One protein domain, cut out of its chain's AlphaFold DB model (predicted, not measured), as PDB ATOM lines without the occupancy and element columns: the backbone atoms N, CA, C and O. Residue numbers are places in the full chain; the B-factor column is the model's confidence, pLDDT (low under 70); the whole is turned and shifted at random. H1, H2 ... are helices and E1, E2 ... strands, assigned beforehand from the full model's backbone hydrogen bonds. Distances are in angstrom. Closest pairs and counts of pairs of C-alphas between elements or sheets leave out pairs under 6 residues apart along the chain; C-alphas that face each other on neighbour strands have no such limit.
ATOM      1  N   SER A  94       7.613 -43.398 -13.098       73.00
ATOM      2  CA  SER A  94       7.640 -42.124 -12.394       73.00
ATOM      3  C   SER A  94       9.061 -41.564 -12.428       73.00
ATOM      4  O   SER A  94      10.017 -42.326 -12.255       73.00
ATOM      5  N   PRO A  95       9.228 -40.257 -12.676       81.69
ATOM      6  CA  PRO A  95      10.548 -39.675 -12.832       81.69
ATOM      7  C   PRO A  95      11.370 -39.857 -11.549       81.69
ATOM      8  O   PRO A  95      10.880 -39.665 -10.429       81.69
ATOM      9  N   ARG A  96      12.631 -40.257 -11.724       89.69
ATOM     10  CA  ARG A  96      13.635 -40.297 -10.657       89.69
ATOM     11  C   ARG A  96      14.305 -38.934 -10.535       89.69
ATOM     12  O   ARG A  96      14.328 -38.156 -11.486       89.69
ATOM     13  N   CYS A  97      14.810 -38.639  -9.346       90.69
ATOM     14  CA  CYS A  97      15.671 -37.485  -9.144       90.69
ATOM     15  C   CYS A  97      17.072 -37.776  -9.688       90.69
ATOM     16  O   CYS A  97      17.661 -38.783  -9.306       90.69
ATOM     17  N   ASP A  98      17.626 -36.865 -10.485       89.12
ATOM     18  CA  ASP A  98      18.955 -37.027 -11.090       89.12
ATOM     19  C   ASP A  98      20.104 -36.841 -10.079       89.12
ATOM     20  O   ASP A  98      21.247 -37.154 -10.389       89.12
ATOM     21  N   VAL A  99      19.799 -36.347  -8.870       90.38
ATOM     22  CA  VAL A  99      20.762 -36.164  -7.770       90.38
ATOM     23  C   VAL A  99      20.777 -37.363  -6.827       90.38
ATOM     24  O   VAL A  99      21.826 -37.920  -6.553       90.38
ATOM     25  N   CYS A 100      19.622 -37.767  -6.289       88.69
ATOM     26  CA  CYS A 100      19.574 -38.841  -5.291       88.69
ATOM     27  C   CYS A 100      19.112 -40.194  -5.841       88.69
ATOM     28  O   CYS A 100      19.005 -41.149  -5.075       88.69
ATOM     29  N   GLY A 101      18.751 -40.285  -7.125       86.31
ATOM     30  CA  GLY A 101      18.268 -41.511  -7.773       86.31
ATOM     31  C   GLY A 101      16.904 -42.016  -7.283       86.31
ATOM     32  O   GLY A 101      16.341 -42.947  -7.860       86.31
ATOM     33  N   LEU A 102      16.337 -41.413  -6.233       86.00
ATOM     34  CA  LEU A 102      15.082 -41.858  -5.637       86.00
ATOM     35  C   LEU A 102      13.893 -41.515  -6.539       86.00
ATOM     36  O   LEU A 102      13.770 -40.401  -7.055       86.00
ATOM     37  N   LEU A 103      12.961 -42.462  -6.651       83.00
ATOM     38  CA  LEU A 103      11.635 -42.237  -7.225       83.00
ATOM     39  C   LEU A 103      10.884 -41.234  -6.347       83.00
ATOM     40  O   LEU A 103      10.693 -41.474  -5.152       83.00
ATOM     41  N   HIS A 104      10.478 -40.093  -6.902       74.81
ATOM     42  CA  HIS A 104       9.687 -39.101  -6.174       74.81
ATOM     43  C   HIS A 104       8.402 -38.795  -6.934       74.81
ATOM     44  O   HIS A 104       8.397 -38.120  -7.955       74.81
ATOM     45  N   PHE A 105       7.289 -39.265  -6.374       58.53
ATOM     46  CA  PHE A 105       5.967 -39.183  -6.994       58.53
ATOM     47  C   PHE A 105       5.282 -37.817  -6.843       58.53
ATOM     48  O   PHE A 105       4.325 -37.543  -7.556       58.53
ATOM     49  N   LYS A 106       5.714 -36.972  -5.893       69.44
ATOM     50  CA  LYS A 106       4.936 -35.785  -5.484       69.44
ATOM     51  C   LYS A 106       5.431 -34.445  -6.023       69.44
ATOM     52  O   LYS A 106       4.608 -33.566  -6.234       69.44
ATOM     53  N   SER A 107       6.735 -34.255  -6.215       78.38
ATOM     54  CA  SER A 107       7.259 -32.982  -6.729       78.38
ATOM     55  C   SER A 107       8.732 -33.094  -7.112       78.38
ATOM     56  O   SER A 107       9.587 -33.331  -6.247       78.38
ATOM     57  N   TYR A 108       9.024 -32.856  -8.384       87.56
ATOM     58  CA  TYR A 108      10.353 -32.513  -8.875       87.56
ATOM     59  C   TYR A 108      10.318 -31.077  -9.398       87.56
ATOM     60  O   TYR A 108       9.253 -30.563  -9.747       87.56
ATOM     61  N   ARG A 109      11.473 -30.421  -9.433       87.44
ATOM     62  CA  ARG A 109      11.670 -29.214 -10.234       87.44
ATOM     63  C   ARG A 109      12.759 -29.496 -11.251       87.44
ATOM     64  O   ARG A 109      13.735 -30.178 -10.942       87.44
ATOM     65  N   CYS A 110      12.568 -28.984 -12.455       90.69
ATOM     66  CA  CYS A 110      13.629 -28.940 -13.444       90.69
ATOM     67  C   CYS A 110      14.446 -27.680 -13.170       90.69
ATOM     68  O   CYS A 110      13.892 -26.583 -13.202       90.69
ATOM     69  N   VAL A 111      15.728 -27.841 -12.864       93.25
ATOM     70  CA  VAL A 111      16.666 -26.728 -12.690       93.25
ATOM     71  C   VAL A 111      17.626 -26.699 -13.866       93.25
ATOM     72  O   VAL A 111      18.064 -27.747 -14.343       93.25
ATOM     73  N   THR A 112      17.923 -25.502 -14.360       94.69
ATOM     74  CA  THR A 112      18.948 -25.287 -15.389       94.69
ATOM     75  C   THR A 112      20.303 -25.073 -14.725       94.69
ATOM     76  O   THR A 112      20.351 -24.666 -13.565       94.69
ATOM     77  N   ARG A 113      21.411 -25.292 -15.445       92.06
ATOM     78  CA  ARG A 113      22.771 -25.074 -14.906       92.06
ATOM     79  C   ARG A 113      22.949 -23.673 -14.300       92.06
ATOM     80  O   ARG A 113      23.581 -23.520 -13.261       92.06
ATOM     81  N   ILE A 114      22.320 -22.674 -14.920       91.44
ATOM     82  CA  ILE A 114      22.377 -21.263 -14.515       91.44
ATOM     83  C   ILE A 114      21.551 -21.021 -13.240       91.44
ATOM     84  O   ILE A 114      22.050 -20.445 -12.274       91.44
ATOM     85  N   SER A 115      20.307 -21.513 -13.205       92.25
ATOM     86  CA  SER A 115      19.375 -21.304 -12.081       92.25
ATOM     87  C   SER A 115      19.606 -22.239 -10.890       92.25
ATOM     88  O   SER A 115      19.029 -22.040  -9.821       92.25
ATOM     89  N   ALA A 116      20.422 -23.281 -11.059       91.38
ATOM     90  CA  ALA A 116      20.689 -24.242 -10.005       91.38
ATOM     91  C   ALA A 116      21.524 -23.614  -8.874       91.38
ATOM     92  O   ALA A 116      22.513 -22.927  -9.152       91.38
ATOM     93  N   PRO A 117      21.190 -23.909  -7.603       91.62
ATOM     94  CA  PRO A 117      22.048 -23.591  -6.468       91.62
ATOM     95  C   PRO A 117      23.459 -24.161  -6.645       91.62
ATOM     96  O   PRO A 117      23.621 -25.247  -7.207       91.62
ATOM     97  N   ALA A 118      24.475 -23.473  -6.116       89.69
ATOM     98  CA  ALA A 118      25.885 -23.831  -6.309       89.69
ATOM     99  C   ALA A 118      26.203 -25.305  -5.979       89.69
ATOM    100  O   ALA A 118      26.908 -25.969  -6.731       89.69
ATOM    101  N   TYR A 119      25.600 -25.853  -4.919       88.38
ATOM    102  CA  TYR A 119      25.795 -27.245  -4.497       88.38
ATOM    103  C   TYR A 119      25.138 -28.294  -5.419       88.38
ATOM    104  O   TYR A 119      25.459 -29.473  -5.326       88.38
ATOM    105  N   ILE A 120      24.222 -27.891  -6.309       90.62
ATOM    106  CA  ILE A 120      23.624 -28.759  -7.342       90.62
ATOM    107  C   ILE A 120      24.361 -28.610  -8.676       90.62
ATOM    108  O   ILE A 120      24.341 -29.534  -9.484       90.62
ATOM    109  N   ARG A 121      25.040 -27.480  -8.924       90.25
ATOM    110  CA  ARG A 121      25.756 -27.235 -10.190       90.25
ATOM    111  C   ARG A 121      26.798 -28.313 -10.505       90.25
ATOM    112  O   ARG A 121      26.970 -28.648 -11.669       90.25
ATOM    113  N   GLN A 122      27.407 -28.905  -9.479       86.88
ATOM    114  CA  GLN A 122      28.368 -30.012  -9.603       86.88
ATOM    115  C   GLN A 122      27.745 -31.347 -10.056       86.88
ATOM    116  O   GLN A 122      28.467 -32.288 -10.369       86.88
ATOM    117  N   ALA A 123      26.415 -31.457 -10.064       86.38
ATOM    118  CA  ALA A 123      25.697 -32.654 -10.503       86.38
ATOM    119  C   ALA A 123      25.361 -32.641 -12.004       86.38
ATOM    120  O   ALA A 123      24.841 -33.635 -12.524       86.38
ATOM    121  N   PHE A 124      25.566 -31.508 -12.686       90.38
ATOM    122  CA  PHE A 124      25.353 -31.403 -14.128       90.38
ATOM    123  C   PHE A 124      26.516 -32.087 -14.839       90.38
ATOM    124  O   PHE A 124      27.667 -31.745 -14.587       90.38
ATOM    125  N   ASP A 125      26.213 -33.033 -15.728       83.56
ATOM    126  CA  ASP A 125      27.214 -33.463 -16.704       83.56
ATOM    127  C   ASP A 125      27.343 -32.387 -17.786       83.56
ATOM    128  O   ASP A 125      26.387 -31.653 -18.051       83.56
ATOM    129  N   ASP A 126      28.485 -32.348 -18.470       81.56
ATOM    130  CA  ASP A 126      28.767 -31.362 -19.525       81.56
ATOM    131  C   ASP A 126      27.721 -31.359 -20.652       81.56
ATOM    132  O   ASP A 126      27.453 -30.323 -21.257       81.56
ATOM    133  N   ASN A 127      27.059 -32.499 -20.871       80.38
ATOM    134  CA  ASN A 127      26.054 -32.681 -21.918       80.38
ATOM    135  C   ASN A 127      24.634 -32.271 -21.498       80.38
ATOM    136  O   ASN A 127      23.775 -32.060 -22.354       80.38
ATOM    137  N   TYR A 128      24.344 -32.176 -20.196       83.00
ATOM    138  CA  TYR A 128      22.992 -31.892 -19.718       83.00
ATOM    139  C   TYR A 128      22.885 -30.449 -19.238       83.00
ATOM    140  O   TYR A 128      23.540 -30.037 -18.292       83.00
ATOM    141  N   GLN A 129      21.980 -29.676 -19.843       87.62
ATOM    142  CA  GLN A 129      21.686 -28.307 -19.398       87.62
ATOM    143  C   GLN A 129      20.598 -28.235 -18.317       87.62
ATOM    144  O   GLN A 129      20.412 -27.186 -17.689       87.62
ATOM    145  N   LYS A 130      19.851 -29.328 -18.110       92.19
ATOM    146  CA  LYS A 130      18.693 -29.404 -17.208       92.19
ATOM    147  C   LYS A 130      18.753 -30.677 -16.368       92.19
ATOM    148  O   LYS A 130      18.957 -31.754 -16.917       92.19
ATOM    149  N   LEU A 131      18.497 -30.550 -15.067       91.94
ATOM    150  CA  LEU A 131      18.375 -31.673 -14.132       91.94
ATOM    151  C   LEU A 131      17.009 -31.676 -13.451       91.94
ATOM    152  O   LEU A 131      16.483 -30.629 -13.059       91.94
ATOM    153  N   ARG A 132      16.450 -32.867 -13.242       92.25
ATOM    154  CA  ARG A 132      15.270 -33.108 -12.409       92.25
ATOM    155  C   ARG A 132      15.701 -33.349 -10.975       92.25
ATOM    156  O   ARG A 132      16.187 -34.417 -10.603       92.25
ATOM    157  N   VAL A 133      15.446 -32.362 -10.130       92.50
ATOM    158  CA  VAL A 133      15.828 -32.412  -8.722       92.50
ATOM    159  C   VAL A 133      14.581 -32.490  -7.854       92.50
ATOM    160  O   VAL A 133      13.603 -31.764  -8.044       92.50
ATOM    161  N   CYS A 134      14.579 -33.413  -6.895       92.06
ATOM    162  CA  CYS A 134      13.479 -33.527  -5.956       92.06
ATOM    163  C   CYS A 134      13.522 -32.400  -4.920       92.06
ATOM    164  O   CYS A 134      14.579 -31.856  -4.599       92.06
ATOM    165  N   ARG A 135      12.366 -32.082  -4.330       90.31
ATOM    166  CA  ARG A 135      12.262 -31.001  -3.337       90.31
ATOM    167  C   ARG A 135      13.188 -31.190  -2.126       90.31
ATOM    168  O   ARG A 135      13.642 -30.200  -1.575       90.31
ATOM    169  N   LYS A 136      13.500 -32.433  -1.738       88.94
ATOM    170  CA  LYS A 136      14.422 -32.726  -0.626       88.94
ATOM    171  C   LYS A 136      15.860 -32.307  -0.939       88.94
ATOM    172  O   LYS A 136      16.479 -31.654  -0.112       88.94
ATOM    173  N   CYS A 137      16.358 -32.635  -2.133       90.44
ATOM    174  CA  CYS A 137      17.696 -32.219  -2.563       90.44
ATOM    175  C   CYS A 137      17.756 -30.709  -2.824       90.44
ATOM    176  O   CYS A 137      18.777 -30.084  -2.586       90.44
ATOM    177  N   LEU A 138      16.645 -30.097  -3.247       90.12
ATOM    178  CA  LEU A 138      16.568 -28.640  -3.358       90.12
ATOM    179  C   LEU A 138      16.548 -27.934  -2.000       90.12
ATOM    180  O   LEU A 138      17.095 -26.850  -1.900       90.12
ATOM    181  N   ALA A 139      15.924 -28.515  -0.974       89.44
ATOM    182  CA  ALA A 139      15.776 -27.866   0.328       89.44
ATOM    183  C   ALA A 139      16.982 -28.064   1.261       89.44
ATOM    184  O   ALA A 139      17.245 -27.203   2.090       89.44
ATOM    185  N   SER A 140      17.698 -29.189   1.161       88.81
ATOM    186  CA  SER A 140      18.801 -29.522   2.070       88.81
ATOM    187  C   SER A 140      20.124 -29.601   1.320       88.81
ATOM    188  O   SER A 140      20.354 -30.546   0.564       88.81
ATOM    189  N   LYS A 141      20.999 -28.617   1.567       88.19
ATOM    190  CA  LYS A 141      22.348 -28.541   0.993       88.19
ATOM    191  C   LYS A 141      23.175 -29.780   1.338       88.19
ATOM    192  O   LYS A 141      23.658 -30.440   0.430       88.19
ATOM    193  N   GLU A 142      23.278 -30.135   2.615       84.81
ATOM    194  CA  GLU A 142      24.117 -31.246   3.099       84.81
ATOM    195  C   GLU A 142      23.731 -32.589   2.475       84.81
ATOM    196  O   GLU A 142      24.552 -33.262   1.853       84.81
ATOM    197  N   ASN A 143      22.441 -32.932   2.544       82.12
ATOM    198  CA  ASN A 143      21.933 -34.150   1.922       82.12
ATOM    199  C   ASN A 143      22.140 -34.127   0.407       82.12
ATOM    200  O   ASN A 143      22.364 -35.171  -0.203       82.12
ATOM    201  N   CYS A 144      22.009 -32.961  -0.227       87.62
ATOM    202  CA  CYS A 144      22.239 -32.835  -1.655       87.62
ATOM    203  C   CYS A 144      23.704 -33.096  -2.001       87.62
ATOM    204  O   CYS A 144      23.944 -33.913  -2.876       87.62
ATOM    205  N   VAL A 145      24.659 -32.480  -1.301       87.69
ATOM    206  CA  VAL A 145      26.100 -32.647  -1.558       87.69
ATOM    207  C   VAL A 145      26.513 -34.116  -1.455       87.69
ATOM    208  O   VAL A 145      27.127 -34.638  -2.381       87.69
ATOM    209  N   GLU A 146      26.094 -34.819  -0.398       86.62
ATOM    210  CA  GLU A 146      26.382 -36.253  -0.247       86.62
ATOM    211  C   GLU A 146      25.771 -37.077  -1.397       86.62
ATOM    212  O   GLU A 146      26.429 -37.936  -1.981       86.62
ATOM    213  N   ASN A 147      24.521 -36.791  -1.781       87.25
ATOM    214  CA  ASN A 147      23.879 -37.479  -2.905       87.25
ATOM    215  C   ASN A 147      24.552 -37.180  -4.248       87.25
ATOM    216  O   ASN A 147      24.664 -38.083  -5.072       87.25
ATOM    217  N   VAL A 148      24.991 -35.939  -4.472       87.38
ATOM    218  CA  VAL A 148      25.710 -35.538  -5.687       87.38
ATOM    219  C   VAL A 148      27.036 -36.283  -5.771       87.38
ATOM    220  O   VAL A 148      27.327 -36.854  -6.818       87.38
ATOM    221  N   ALA A 149      27.790 -36.369  -4.672       84.38
ATOM    222  CA  ALA A 149      29.036 -37.130  -4.625       84.38
ATOM    223  C   ALA A 149      28.811 -38.614  -4.962       84.38
ATOM    224  O   ALA A 149      29.501 -39.170  -5.816       84.38
ATOM    225  N   ILE A 150      27.789 -39.241  -4.364       85.56
ATOM    226  CA  ILE A 150      27.430 -40.638  -4.659       85.56
ATOM    227  C   ILE A 150      27.007 -40.796  -6.127       85.56
ATOM    228  O   ILE A 150      27.450 -41.725  -6.797       85.56
ATOM    229  N   SER A 151      26.174 -39.892  -6.648       83.44
ATOM    230  CA  SER A 151      25.723 -39.928  -8.043       83.44
ATOM    231  C   SER A 151      26.890 -39.785  -9.020       83.44
ATOM    232  O   SER A 151      26.969 -40.530  -9.997       83.44
ATOM    233  N   ASN A 152      27.820 -38.870  -8.752       84.38
ATOM    234  CA  ASN A 152      29.011 -38.678  -9.575       84.38
ATOM    235  C   ASN A 152      29.914 -39.919  -9.533       84.38
ATOM    236  O   ASN A 152      30.399 -40.346 -10.579       84.38
ATOM    237  N   LEU A 153      30.061 -40.558  -8.367       83.94
ATOM    238  CA  LEU A 153      30.804 -41.814  -8.232       83.94
ATOM    239  C   LEU A 153      30.160 -42.955  -9.034       83.94
ATOM    240  O   LEU A 153      30.868 -43.699  -9.712       83.94
ATOM    241  N   VAL A 154      28.828 -43.069  -9.013       84.06
ATOM    242  CA  VAL A 154      28.089 -44.046  -9.833       84.06
ATOM    243  C   VAL A 154      28.350 -43.798 -11.318       84.06
ATOM    244  O   VAL A 154      28.791 -44.715 -12.012       84.06
ATOM    245  N   ARG A 155      28.176 -42.556 -11.792       81.56
ATOM    246  CA  ARG A 155      28.434 -42.191 -13.196       81.56
ATOM    247  C   ARG A 155      29.878 -42.469 -13.602       81.56
ATOM    248  O   ARG A 155      30.115 -42.977 -14.694       81.56
ATOM    249  N   TYR A 156      30.840 -42.164 -12.734       82.31
ATOM    250  CA  TYR A 156      32.250 -42.455 -12.980       82.31
ATOM    251  C   TYR A 156      32.508 -43.961 -13.072       82.31
ATOM    252  O   TYR A 156      33.159 -44.417 -14.011       82.31
ATOM    253  N   SER A 157      31.929 -44.749 -12.162       81.81
ATOM    254  CA  SER A 157      32.042 -46.208 -12.202       81.81
ATOM    255  C   SER A 157      31.473 -46.785 -13.501       81.81
ATOM    256  O   SER A 157      32.096 -47.654 -14.107       81.81
ATOM    257  N   ASP A 158      30.356 -46.247 -13.993       79.06
ATOM    258  CA  ASP A 158      29.739 -46.676 -15.249       79.06
ATOM    259  C   ASP A 158      30.562 -46.254 -16.469       79.06
ATOM    260  O   ASP A 158      30.735 -47.057 -17.386       79.06
ATOM    261  N   LYS A 159      31.155 -45.050 -16.462       80.12
ATOM    262  CA  LYS A 159      32.127 -44.637 -17.488       80.12
ATOM    263  C   LYS A 159      33.318 -45.596 -17.538       80.12
ATOM    264  O   LYS A 159      33.702 -46.023 -18.623       80.12
ATOM    265  N   ILE A 160      33.863 -46.000 -16.385       76.69
ATOM    266  CA  ILE A 160      34.955 -46.987 -16.327       76.69
ATOM    267  C   ILE A 160      34.511 -48.343 -16.884       76.69
ATOM    268  O   ILE A 160      35.271 -48.960 -17.625       76.69
ATOM    269  N   ARG A 161      33.296 -48.815 -16.570       71.38
ATOM    270  CA  ARG A 161      32.767 -50.065 -17.151       71.38
ATOM    271  C   ARG A 161      32.654 -49.992 -18.674       71.38
ATOM    272  O   ARG A 161      32.857 -51.000 -19.342       71.38
ATOM    273  N   GLN A 162      32.258 -48.832 -19.197       71.88
ATOM    274  CA  GLN A 162      32.035 -48.614 -20.627       71.88
ATOM    275  C   GLN A 162      33.334 -48.420 -21.410       71.88
ATOM    276  O   GLN A 162      33.368 -48.724 -22.604       71.88
ATOM    277  N   MET A 163      34.408 -47.949 -20.768       72.75
ATOM    278  CA  MET A 163      35.733 -47.957 -21.379       72.75
ATOM    279  C   MET A 163      36.118 -49.411 -21.665       72.75
ATOM    280  O   MET A 163      36.340 -50.195 -20.744       72.75
ATOM    281  N   LYS A 164      36.141 -49.770 -22.960       56.47
ATOM    282  CA  LYS A 164      36.482 -51.109 -23.456       56.47
ATOM    283  C   LYS A 164      37.751 -51.585 -22.765       56.47
ATOM    284  O   LYS A 164      38.851 -51.128 -23.066       56.47
TER     285      LYS A 164
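Overview. This is residues 94 to 164 of the 527 residues of an uncharacterized protein of Paramuricea clavata (UniProt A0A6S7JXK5). A small body holds a two-stranded antiparallel ribbon, E1 and E2, two short helices, H1 and H2, and the first part of the long helix H3, whose far end sticks out with residues 156 to 164. There are 71 printed residues, with E1, H1, E2, H2 and H3 in that order; the class is mixed. The whole is compact, with a radius of gyration of the C-alphas of 12.1 A, and spans 39 by 25 by 21 A.

Arrangement. Residues 94 to 107 hold no named element. E1, residues 108 to 112, and E2, residues 130 to 134, are antiparallel at 149 degrees, with N 109 and O 133 within hydrogen-bond range at 2.9 A. H1, residues 118 to 121, touches H3, residues 141 to 162, at residues 141 to 148 alone; the closest C-alphas are those of Tyr 119 and Val 145, 6.2 A apart. H2, residues 135 to 139, touches H3 only at the corner, with the C-alphas of Cys 137 and Cys 144 closest at 4.7 A. E1 and E2 are apart from H3. Every O i to N i+4 pair is within hydrogen-bond range in H2 and H3; H1 is too short for one.

Along the chain. E1, 13.0 A long, begins at C-alpha 108 (10.353, -32.513, -8.875). E2 is 13.1 A long. H3, 31.1 A long, ends at C-alpha 162 (32.035, -48.614, -20.627).

Size, cuts and confidence. The printed part has no cut and no long link between named elements. Residues 105, 106 and 164 have pLDDT under 70.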